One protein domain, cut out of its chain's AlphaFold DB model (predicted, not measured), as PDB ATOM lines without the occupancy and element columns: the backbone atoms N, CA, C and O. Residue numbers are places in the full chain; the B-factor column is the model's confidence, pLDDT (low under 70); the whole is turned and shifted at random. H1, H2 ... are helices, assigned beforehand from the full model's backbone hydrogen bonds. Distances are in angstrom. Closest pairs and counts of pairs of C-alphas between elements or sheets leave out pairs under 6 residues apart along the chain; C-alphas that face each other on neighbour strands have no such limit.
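Overview. This is residues 37 to 102 of the 289 residues of a protein of Cricetulus griseus (UniProt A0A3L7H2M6). The longest helix, H2, packs side by side with H3 and H5, their centres making a triangle, and H3 runs opposite to the other two. H4 lies crosswise at the end of this group where H3 ends and H5 begins, with the short H1 at the same end. The printed part has 66 residues with five named helices, in the order H1 H2 H3 H4 H5, and no named strand; the class is all helix. The whole is compact, with a radius of gyration of the C-alphas of 10.8 A and spans of 30 by 22 by 20 A.

Along the chain. H2, residues 48 to 60, is 18.9 A long from C-alpha 48 at (14.169, -5.277, 7.513) to C-alpha 60. H3 is residues 64 to 73, 14.3 A; H5 is residues 92 to 100, 12.5 A, ending with C-alpha 100 at (-0.596, 8.159, -1.916). H4 is residues 81 to 90, 14.2 A. H1, residues 40 to 43, begins with C-alpha 40 at (4.017, -13.784, 4.644) and is 4.9 A long.

Arrangement. H2 and H3 form a helical hairpin at a shallow tilt of 26 degrees; H2 touches H3 with residues 54 to 58 alone, closest at the C-alphas of Met 58 and His 67, 6.2 A. H2 touches H5, the same way at 33 degrees, only just shallow, closest at C-alphas Leu 54 and Val 93, 5.8 A. H3 touches H5, opposite ways at a shallow 9 degrees, closest at C-alphas Ile 66 and Ile 96, 6.1 A. H3 and H4 only just touch, with 3 pairs of C-alphas within 8 A, the closest Ala 73 and Ile 87 at 7.9 A, about perpendicular at 82 degrees. H1 and H4 also only just touch, with 3 such pairs, the closest Glu 43 and Arg 88 at 7.2 A. H2 and H4 are apart. Each O i to N i+4 pair is within hydrogen-bond range in H2, H3, H4 and H5; H1 is too short for such a pair.

Size, cuts and confidence. The C-alphas farthest apart are those of Cys 37 and Tyr 102, 34.0 A. The printed part has no cut, and no link is long. The mean pLDDT of the printed part is 78.3, with 17 residues under 70, among them 62 to 65 and 77 to 83.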
ATOM      1  N   CYS A  37      11.593 -20.369   4.204       81.75
ATOM      2  CA  CYS A  37      10.496 -19.934   5.060       81.75
ATOM      3  C   CYS A  37       9.282 -19.555   4.212       81.75
ATOM      4  O   CYS A  37       9.418 -18.901   3.183       81.75
ATOM      5  N   THR A  38       8.097 -19.952   4.670       81.75
ATOM      6  CA  THR A  38       6.810 -19.734   3.992       81.75
ATOM      7  C   THR A  38       5.960 -18.655   4.665       81.75
ATOM      8  O   THR A  38       4.768 -18.553   4.393       81.75
ATOM      9  N   CYS A  39       6.531 -17.868   5.583       86.81
ATOM     10  CA  CYS A  39       5.788 -16.782   6.214       86.81
ATOM     11  C   CYS A  39       5.480 -15.672   5.206       86.81
ATOM     12  O   CYS A  39       6.206 -15.482   4.226       86.81
ATOM     13  N   ILE A  40       4.456 -14.876   5.509       85.75
ATOM     14  CA  ILE A  40       4.017 -13.784   4.644       85.75
ATOM     15  C   ILE A  40       5.139 -12.775   4.358       85.75
ATOM     16  O   ILE A  40       5.269 -12.324   3.232       85.75
ATOM     17  N   GLN A  41       6.025 -12.468   5.310       90.94
ATOM     18  CA  GLN A  41       7.123 -11.524   5.061       90.94
ATOM     19  C   GLN A  41       8.201 -12.078   4.120       90.94
ATOM     20  O   GLN A  41       8.819 -11.315   3.377       90.94
ATOM     21  N   CYS A  42       8.439 -13.393   4.134       87.44
ATOM     22  CA  CYS A  42       9.321 -14.044   3.164       87.44
ATOM     23  C   CYS A  42       8.643 -14.175   1.803       87.44
ATOM     24  O   CYS A  42       9.275 -13.906   0.785       87.44
ATOM     25  N   GLU A  43       7.355 -14.512   1.791       86.75
ATOM     26  CA  GLU A  43       6.551 -14.576   0.575       86.75
ATOM     27  C   GLU A  43       6.509 -13.217  -0.132       86.75
ATOM     28  O   GLU A  43       6.766 -13.144  -1.328       86.75
ATOM     29  N   LEU A  44       6.282 -12.137   0.617       87.38
ATOM     30  CA  LEU A  44       6.237 -10.765   0.115       87.38
ATOM     31  C   LEU A  44       7.618 -10.139  -0.121       87.38
ATOM     32  O   LEU A  44       7.691  -8.992  -0.540       87.38
ATOM     33  N   LYS A  45       8.711 -10.868   0.144       91.38
ATOM     34  CA  LYS A  45      10.099 -10.377   0.041       91.38
ATOM     35  C   LYS A  45      10.388  -9.095   0.841       91.38
ATOM     36  O   LYS A  45      11.345  -8.393   0.534       91.38
ATOM     37  N   ILE A  46       9.636  -8.837   1.910       92.38
ATOM     38  CA  ILE A  46       9.789  -7.625   2.726       92.38
ATOM     39  C   ILE A  46      11.132  -7.670   3.453       92.38
ATOM     40  O   ILE A  46      11.403  -8.642   4.164       92.38
ATOM     41  N   GLY A  47      11.983  -6.658   3.265       90.94
ATOM     42  CA  GLY A  47      13.276  -6.499   3.958       90.94
ATOM     43  C   GLY A  47      13.156  -5.856   5.346       90.94
ATOM     44  O   GLY A  47      12.128  -5.257   5.651       90.94
ATOM     45  N   SER A  48      14.202  -5.921   6.184       91.69
ATOM     46  CA  SER A  48      14.169  -5.277   7.513       91.69
ATOM     47  C   SER A  48      13.950  -3.763   7.412       91.69
ATOM     48  O   SER A  48      13.151  -3.206   8.157       91.69
ATOM     49  N   ALA A  49      14.624  -3.095   6.469       92.56
ATOM     50  CA  ALA A  49      14.479  -1.651   6.262       92.56
ATOM     51  C   ALA A  49      13.073  -1.273   5.764       92.56
ATOM     52  O   ALA A  49      12.440  -0.377   6.316       92.56
ATOM     53  N   GLU A  50      12.570  -2.007   4.769       93.12
ATOM     54  CA  GLU A  50      11.226  -1.814   4.213       93.12
ATOM     55  C   GLU A  50      10.138  -2.051   5.272       93.12
ATOM     56  O   GLU A  50       9.133  -1.346   5.309       93.12
ATOM     57  N   PHE A  51      10.351  -3.009   6.178       94.75
ATOM     58  CA  PHE A  51       9.427  -3.277   7.272       94.75
ATOM     59  C   PHE A  51       9.333  -2.114   8.268       94.75
ATOM     60  O   PHE A  51       8.230  -1.754   8.674       94.75
ATOM     61  N   GLU A  52      10.452  -1.488   8.648       94.81
ATOM     62  CA  GLU A  52      10.405  -0.308   9.526       94.81
ATOM     63  C   GLU A  52       9.704   0.875   8.851       94.81
ATOM     64  O   GLU A  52       8.924   1.587   9.484       94.81
ATOM     65  N   GLU A  53       9.927   1.064   7.552       93.81
ATOM     66  CA  GLU A  53       9.252   2.107   6.784       93.81
ATOM     67  C   GLU A  53       7.745   1.853   6.667       93.81
ATOM     68  O   GLU A  53       6.948   2.770   6.873       93.81
ATOM     69  N   LEU A  54       7.332   0.600   6.462       92.75
ATOM     70  CA  LEU A  54       5.928   0.201   6.524       92.75
ATOM     71  C   LEU A  54       5.293   0.573   7.874       92.75
ATOM     72  O   LEU A  54       4.196   1.130   7.888       92.75
ATOM     73  N   LEU A  55       5.969   0.314   9.000       90.31
ATOM     74  CA  LEU A  55       5.457   0.661  10.334       90.31
ATOM     75  C   LEU A  55       5.287   2.177  10.512       90.31
ATOM     76  O   LEU A  55       4.289   2.622  11.081       90.31
ATOM     77  N   LEU A  56       6.223   2.977   9.994       89.81
ATOM     78  CA  LEU A  56       6.114   4.441  10.002       89.81
ATOM     79  C   LEU A  56       4.942   4.928   9.137       89.81
ATOM     80  O   LEU A  56       4.205   5.833   9.538       89.81
ATOM     81  N   LEU A  57       4.748   4.325   7.961       85.94
ATOM     82  CA  LEU A  57       3.630   4.637   7.072       85.94
ATOM     83  C   LEU A  57       2.285   4.279   7.712       85.94
ATOM     84  O   LEU A  57       1.351   5.072   7.615       85.94
ATOM     85  N   MET A  58       2.196   3.150   8.421       80.88
ATOM     86  CA  MET A  58       0.992   2.737   9.152       80.88
ATOM     87  C   MET A  58       0.570   3.735  10.236       80.88
ATOM     88  O   MET A  58      -0.626   3.979  10.401       80.88
ATOM     89  N   ASP A  59       1.529   4.308  10.970       82.12
ATOM     90  CA  ASP A  59       1.252   5.296  12.024       82.12
ATOM     91  C   ASP A  59       0.852   6.662  11.435       82.12
ATOM     92  O   ASP A  59      -0.060   7.342  11.914       82.12
ATOM     93  N   LYS A  60       1.504   7.053  10.334       81.69
ATOM     94  CA  LYS A  60       1.312   8.360   9.695       81.69
ATOM     95  C   LYS A  60       0.057   8.433   8.826       81.69
ATOM     96  O   LYS A  60      -0.594   9.479   8.768       81.69
ATOM     97  N   ILE A  61      -0.260   7.364   8.102       74.94
ATOM     98  CA  ILE A  61      -1.319   7.344   7.095       74.94
ATOM     99  C   ILE A  61      -2.564   6.721   7.705       74.94
ATOM    100  O   ILE A  61      -2.539   5.580   8.135       74.94
ATOM    101  N   ARG A  62      -3.674   7.464   7.715       65.56
ATOM    102  CA  ARG A  62      -4.980   6.988   8.212       65.56
ATOM    103  C   ARG A  62      -5.925   6.547   7.095       65.56
ATOM    104  O   ARG A  62      -7.127   6.441   7.315       65.56
ATOM    105  N   ASP A  63      -5.391   6.360   5.892       62.19
ATOM    106  CA  ASP A  63      -6.158   5.881   4.752       62.19
ATOM    107  C   ASP A  63      -6.518   4.397   4.977       62.19
ATOM    108  O   ASP A  63      -5.607   3.576   5.157       62.19
ATOM    109  N   PRO A  64      -7.819   4.039   4.996       53.56
ATOM    110  CA  PRO A  64      -8.265   2.669   5.234       53.56
ATOM    111  C   PRO A  64      -7.649   1.657   4.268       53.56
ATOM    112  O   PRO A  64      -7.474   0.498   4.636       53.56
ATOM    113  N   PHE A  65      -7.277   2.085   3.056       62.44
ATOM    114  CA  PHE A  65      -6.692   1.204   2.061       62.44
ATOM    115  C   PHE A  65      -5.258   0.837   2.327       62.44
ATOM    116  O   PHE A  65      -4.864  -0.329   2.286       62.44
ATOM    117  N   ILE A  66      -4.491   1.864   2.649       73.50
ATOM    118  CA  ILE A  66      -3.096   1.709   3.014       73.50
ATOM    119  C   ILE A  66      -3.003   0.873   4.284       73.50
ATOM    120  O   ILE A  66      -2.214  -0.064   4.330       73.50
ATOM    121  N   HIS A  67      -3.894   1.103   5.255       71.00
ATOM    122  CA  HIS A  67      -3.994   0.270   6.456       71.00
ATOM    123  C   HIS A  67      -4.238  -1.207   6.161       71.00
ATOM    124  O   HIS A  67      -3.768  -2.064   6.902       71.00
ATOM    125  N   GLU A  68      -4.947  -1.535   5.092       66.94
ATOM    126  CA  GLU A  68      -5.291  -2.917   4.770       66.94
ATOM    127  C   GLU A  68      -4.198  -3.624   3.979       66.94
ATOM    128  O   GLU A  68      -3.866  -4.763   4.306       66.94
ATOM    129  N   ILE A  69      -3.530  -2.925   3.055       75.62
ATOM    130  CA  ILE A  69      -2.257  -3.392   2.482       75.62
ATOM    131  C   ILE A  69      -1.253  -3.661   3.602       75.62
ATOM    132  O   ILE A  69      -0.621  -4.719   3.638       75.62
ATOM    133  N   SER A  70      -1.151  -2.744   4.563       84.69
ATOM    134  CA  SER A  70      -0.274  -2.914   5.708       84.69
ATOM    135  C   SER A  70      -0.671  -4.109   6.574       84.69
ATOM    136  O   SER A  70       0.196  -4.898   6.929       84.69
ATOM    137  N   LYS A  71      -1.959  -4.327   6.870       77.44
ATOM    138  CA  LYS A  71      -2.414  -5.521   7.611       77.44
ATOM    139  C   LYS A  71      -2.070  -6.826   6.890       77.44
ATOM    140  O   LYS A  71      -1.724  -7.797   7.561       77.44
ATOM    141  N   ILE A  72      -2.135  -6.855   5.557       79.00
ATOM    142  CA  ILE A  72      -1.721  -8.016   4.752       79.00
ATOM    143  C   ILE A  72      -0.214  -8.244   4.888       79.00
ATOM    144  O   ILE A  72       0.212  -9.351   5.210       79.00
ATOM    145  N   ALA A  73       0.595  -7.195   4.728       88.12
ATOM    146  CA  ALA A  73       2.050  -7.271   4.874       88.12
ATOM    147  C   ALA A  73       2.506  -7.650   6.296       88.12
ATOM    148  O   ALA A  73       3.505  -8.348   6.487       88.12
ATOM    149  N   MET A  74       1.729  -7.252   7.299       84.81
ATOM    150  CA  MET A  74       1.910  -7.619   8.701       84.81
ATOM    151  C   MET A  74       1.449  -9.052   9.021       84.81
ATOM    152  O   MET A  74       1.688  -9.532  10.124       84.81
ATOM    153  N   GLY A  75       0.783  -9.752   8.095       77.69
ATOM    154  CA  GLY A  75       0.195 -11.074   8.352       77.69
ATOM    155  C   GLY A  75      -1.040 -11.049   9.252       77.69
ATOM    156  O   GLY A  75      -1.494 -12.090   9.708       77.69
ATOM    157  N   MET A  76      -1.599  -9.864   9.503       72.62
ATOM    158  CA  MET A  76      -2.813  -9.678  10.303       72.62
ATOM    159  C   MET A  76      -4.085  -9.908   9.485       72.62
ATOM    160  O   MET A  76      -5.178  -9.987  10.042       72.62
ATOM    161  N   ARG A  77      -3.950  -9.967   8.156       65.75
ATOM    162  CA  ARG A  77      -5.036 -10.234   7.223       65.75
ATOM    163  C   ARG A  77      -4.568 -11.173   6.126       65.75
ATOM    164  O   ARG A  77      -3.550 -10.939   5.481       65.75
ATOM    165  N   THR A  78      -5.354 -12.210   5.876       66.06
ATOM    166  CA  THR A  78      -5.158 -13.073   4.716       66.06
ATOM    167  C   THR A  78      -5.523 -12.324   3.442       66.06
ATOM    168  O   THR A  78      -6.551 -11.650   3.384       66.06
ATOM    169  N   ALA A  79      -4.732 -12.506   2.396       63.38
ATOM    170  CA  ALA A  79      -5.041 -12.013   1.061       63.38
ATOM    171  C   ALA A  79      -4.984 -13.151   0.046       63.38
ATOM    172  O   ALA A  79      -4.470 -14.224   0.351       63.38
ATOM    173  N   SER A  80      -5.494 -12.935  -1.163       62.09
ATOM    174  CA  SER A  80      -5.303 -13.895  -2.255       62.09
ATOM    175  C   SER A  80      -3.809 -14.049  -2.598       62.09
ATOM    176  O   SER A  80      -3.041 -13.110  -2.388       62.09
ATOM    177  N   GLN A  81      -3.391 -15.197  -3.156       60.25
ATOM    178  CA  GLN A  81      -2.012 -15.383  -3.652       60.25
ATOM    179  C   GLN A  81      -1.623 -14.262  -4.622       60.25
ATOM    180  O   GLN A  81      -0.544 -13.697  -4.515       60.25
ATOM    181  N   PHE A  82      -2.559 -13.864  -5.482       52.97
ATOM    182  CA  PHE A  82      -2.384 -12.754  -6.404       52.97
ATOM    183  C   PHE A  82      -2.072 -11.428  -5.684       52.97
ATOM    184  O   PHE A  82      -1.139 -10.723  -6.053       52.97
ATOM    185  N   THR A  83      -2.835 -11.075  -4.643       58.53
ATOM    186  CA  THR A  83      -2.588  -9.853  -3.857       58.53
ATOM    187  C   THR A  83      -1.199  -9.882  -3.231       58.53
ATOM    188  O   THR A  83      -0.524  -8.857  -3.181       58.53
ATOM    189  N   ARG A  84      -0.767 -11.059  -2.766       71.69
ATOM    190  CA  ARG A  84       0.563 -11.240  -2.187       71.69
ATOM    191  C   ARG A  84       1.655 -11.095  -3.243       71.69
ATOM    192  O   ARG A  84       2.599 -10.348  -3.024       71.69
ATOM    193  N   ASP A  85       1.484 -11.708  -4.410       68.75
ATOM    194  CA  ASP A  85       2.404 -11.565  -5.540       68.75
ATOM    195  C   ASP A  85       2.529 -10.099  -5.983       68.75
ATOM    196  O   ASP A  85       3.630  -9.605  -6.190       68.75
ATOM    197  N   PHE A  86       1.420  -9.359  -6.030       63.38
ATOM    198  CA  PHE A  86       1.430  -7.943  -6.392       63.38
ATOM    199  C   PHE A  86       2.159  -7.058  -5.371       63.38
ATOM    200  O   PHE A  86       2.973  -6.218  -5.759       63.38
ATOM    201  N   ILE A  87       1.895  -7.249  -4.070       78.00
ATOM    202  CA  ILE A  87       2.606  -6.533  -2.997       78.00
ATOM    203  C   ILE A  87       4.101  -6.874  -3.042       78.00
ATOM    204  O   ILE A  87       4.932  -5.980  -2.920       78.00
ATOM    205  N   ARG A  88       4.439  -8.149  -3.270       83.81
ATOM    206  CA  ARG A  88       5.819  -8.629  -3.409       83.81
ATOM    207  C   ARG A  88       6.549  -7.966  -4.569       83.81
ATOM    208  O   ARG A  88       7.682  -7.528  -4.410       83.81
ATOM    209  N   ASP A  89       5.925  -7.954  -5.741       76.31
ATOM    210  CA  ASP A  89       6.575  -7.529  -6.980       76.31
ATOM    211  C   ASP A  89       6.664  -5.998  -7.069       76.31
ATOM    212  O   ASP A  89       7.589  -5.467  -7.680       76.31
ATOM    213  N   SER A  90       5.739  -5.291  -6.412       74.00
ATOM    214  CA  SER A  90       5.753  -3.826  -6.320       74.00
ATOM    215  C   SER A  90       6.632  -3.300  -5.180       74.00
ATOM    216  O   SER A  90       7.085  -2.162  -5.249       74.00
ATOM    217  N   GLY A  91       6.859  -4.094  -4.129       85.50
ATOM    218  CA  GLY A  91       7.349  -3.610  -2.836       85.50
ATOM    219  C   GLY A  91       6.224  -2.934  -2.049       85.50
ATOM    220  O   GLY A  91       5.500  -2.083  -2.573       85.50
ATOM    221  N   VAL A  92       6.046  -3.304  -0.779       87.25
ATOM    222  CA  VAL A  92       4.894  -2.849   0.021       87.25
ATOM    223  C   VAL A  92       4.933  -1.338   0.247       87.25
ATOM    224  O   VAL A  92       3.907  -0.668   0.132       87.25
ATOM    225  N   VAL A  93       6.120  -0.791   0.506       88.69
ATOM    226  CA  VAL A  93       6.320   0.649   0.707       88.69
ATOM    227  C   VAL A  93       6.080   1.407  -0.593       88.69
ATOM    228  O   VAL A  93       5.266   2.326  -0.622       88.69
ATOM    229  N   SER A  94       6.717   0.981  -1.689       81.88
ATOM    230  CA  SER A  94       6.592   1.657  -2.986       81.88
ATOM    231  C   SER A  94       5.154   1.640  -3.505       81.88
ATOM    232  O   SER A  94       4.671   2.636  -4.052       81.88
ATOM    233  N   LEU A  95       4.424   0.545  -3.266       80.75
ATOM    234  CA  LEU A  95       2.997   0.462  -3.547       80.75
ATOM    235  C   LEU A  95       2.209   1.511  -2.749       80.75
ATOM    236  O   LEU A  95       1.428   2.259  -3.336       80.75
ATOM    237  N   ILE A  96       2.431   1.608  -1.433       81.44
ATOM    238  CA  ILE A  96       1.767   2.599  -0.571       81.44
ATOM    239  C   ILE A  96       2.076   4.029  -1.032       81.44
ATOM    240  O   ILE A  96       1.163   4.843  -1.172       81.44
ATOM    241  N   GLU A  97       3.337   4.343  -1.317       81.50
ATOM    242  CA  GLU A  97       3.745   5.663  -1.808       81.50
ATOM    243  C   GLU A  97       3.110   5.998  -3.163       81.50
ATOM    244  O   GLU A  97       2.636   7.115  -3.382       81.50
ATOM    245  N   THR A  98       3.046   5.023  -4.069       70.12
ATOM    246  CA  THR A  98       2.403   5.174  -5.380       70.12
ATOM    247  C   THR A  98       0.913   5.477  -5.229       70.12
ATOM    248  O   THR A  98       0.390   6.376  -5.888       70.12
ATOM    249  N   LEU A  99       0.233   4.778  -4.319       67.50
ATOM    250  CA  LEU A  99      -1.185   4.992  -4.023       67.50
ATOM    251  C   LEU A  99      -1.441   6.365  -3.389       67.50
ATOM    252  O   LEU A  99      -2.421   7.030  -3.732       67.50
ATOM    253  N   MET A 100      -0.538   6.823  -2.518       71.94
ATOM    254  CA  MET A 100      -0.596   8.159  -1.916       71.94
ATOM    255  C   MET A 100      -0.460   9.280  -2.948       71.94
ATOM    256  O   MET A 100      -1.121  10.311  -2.824       71.94
ATOM    257  N   ASN A 101       0.364   9.075  -3.976       68.88
ATOM    258  CA  ASN A 101       0.603  10.051  -5.039       68.88
ATOM    259  C   ASN A 101      -0.455  10.014  -6.160       68.88
ATOM    260  O   ASN A 101      -0.414  10.839  -7.076       68.88
ATOM    261  N   TYR A 102      -1.415   9.086  -6.102       58.22
ATOM    262  CA  TYR A 102      -2.509   9.002  -7.068       58.22
ATOM    263  C   TYR A 102      -3.608  10.042  -6.750       58.22
ATOM    264  O   TYR A 102      -3.912  10.243  -5.576       58.22
TER     265      TYR A 102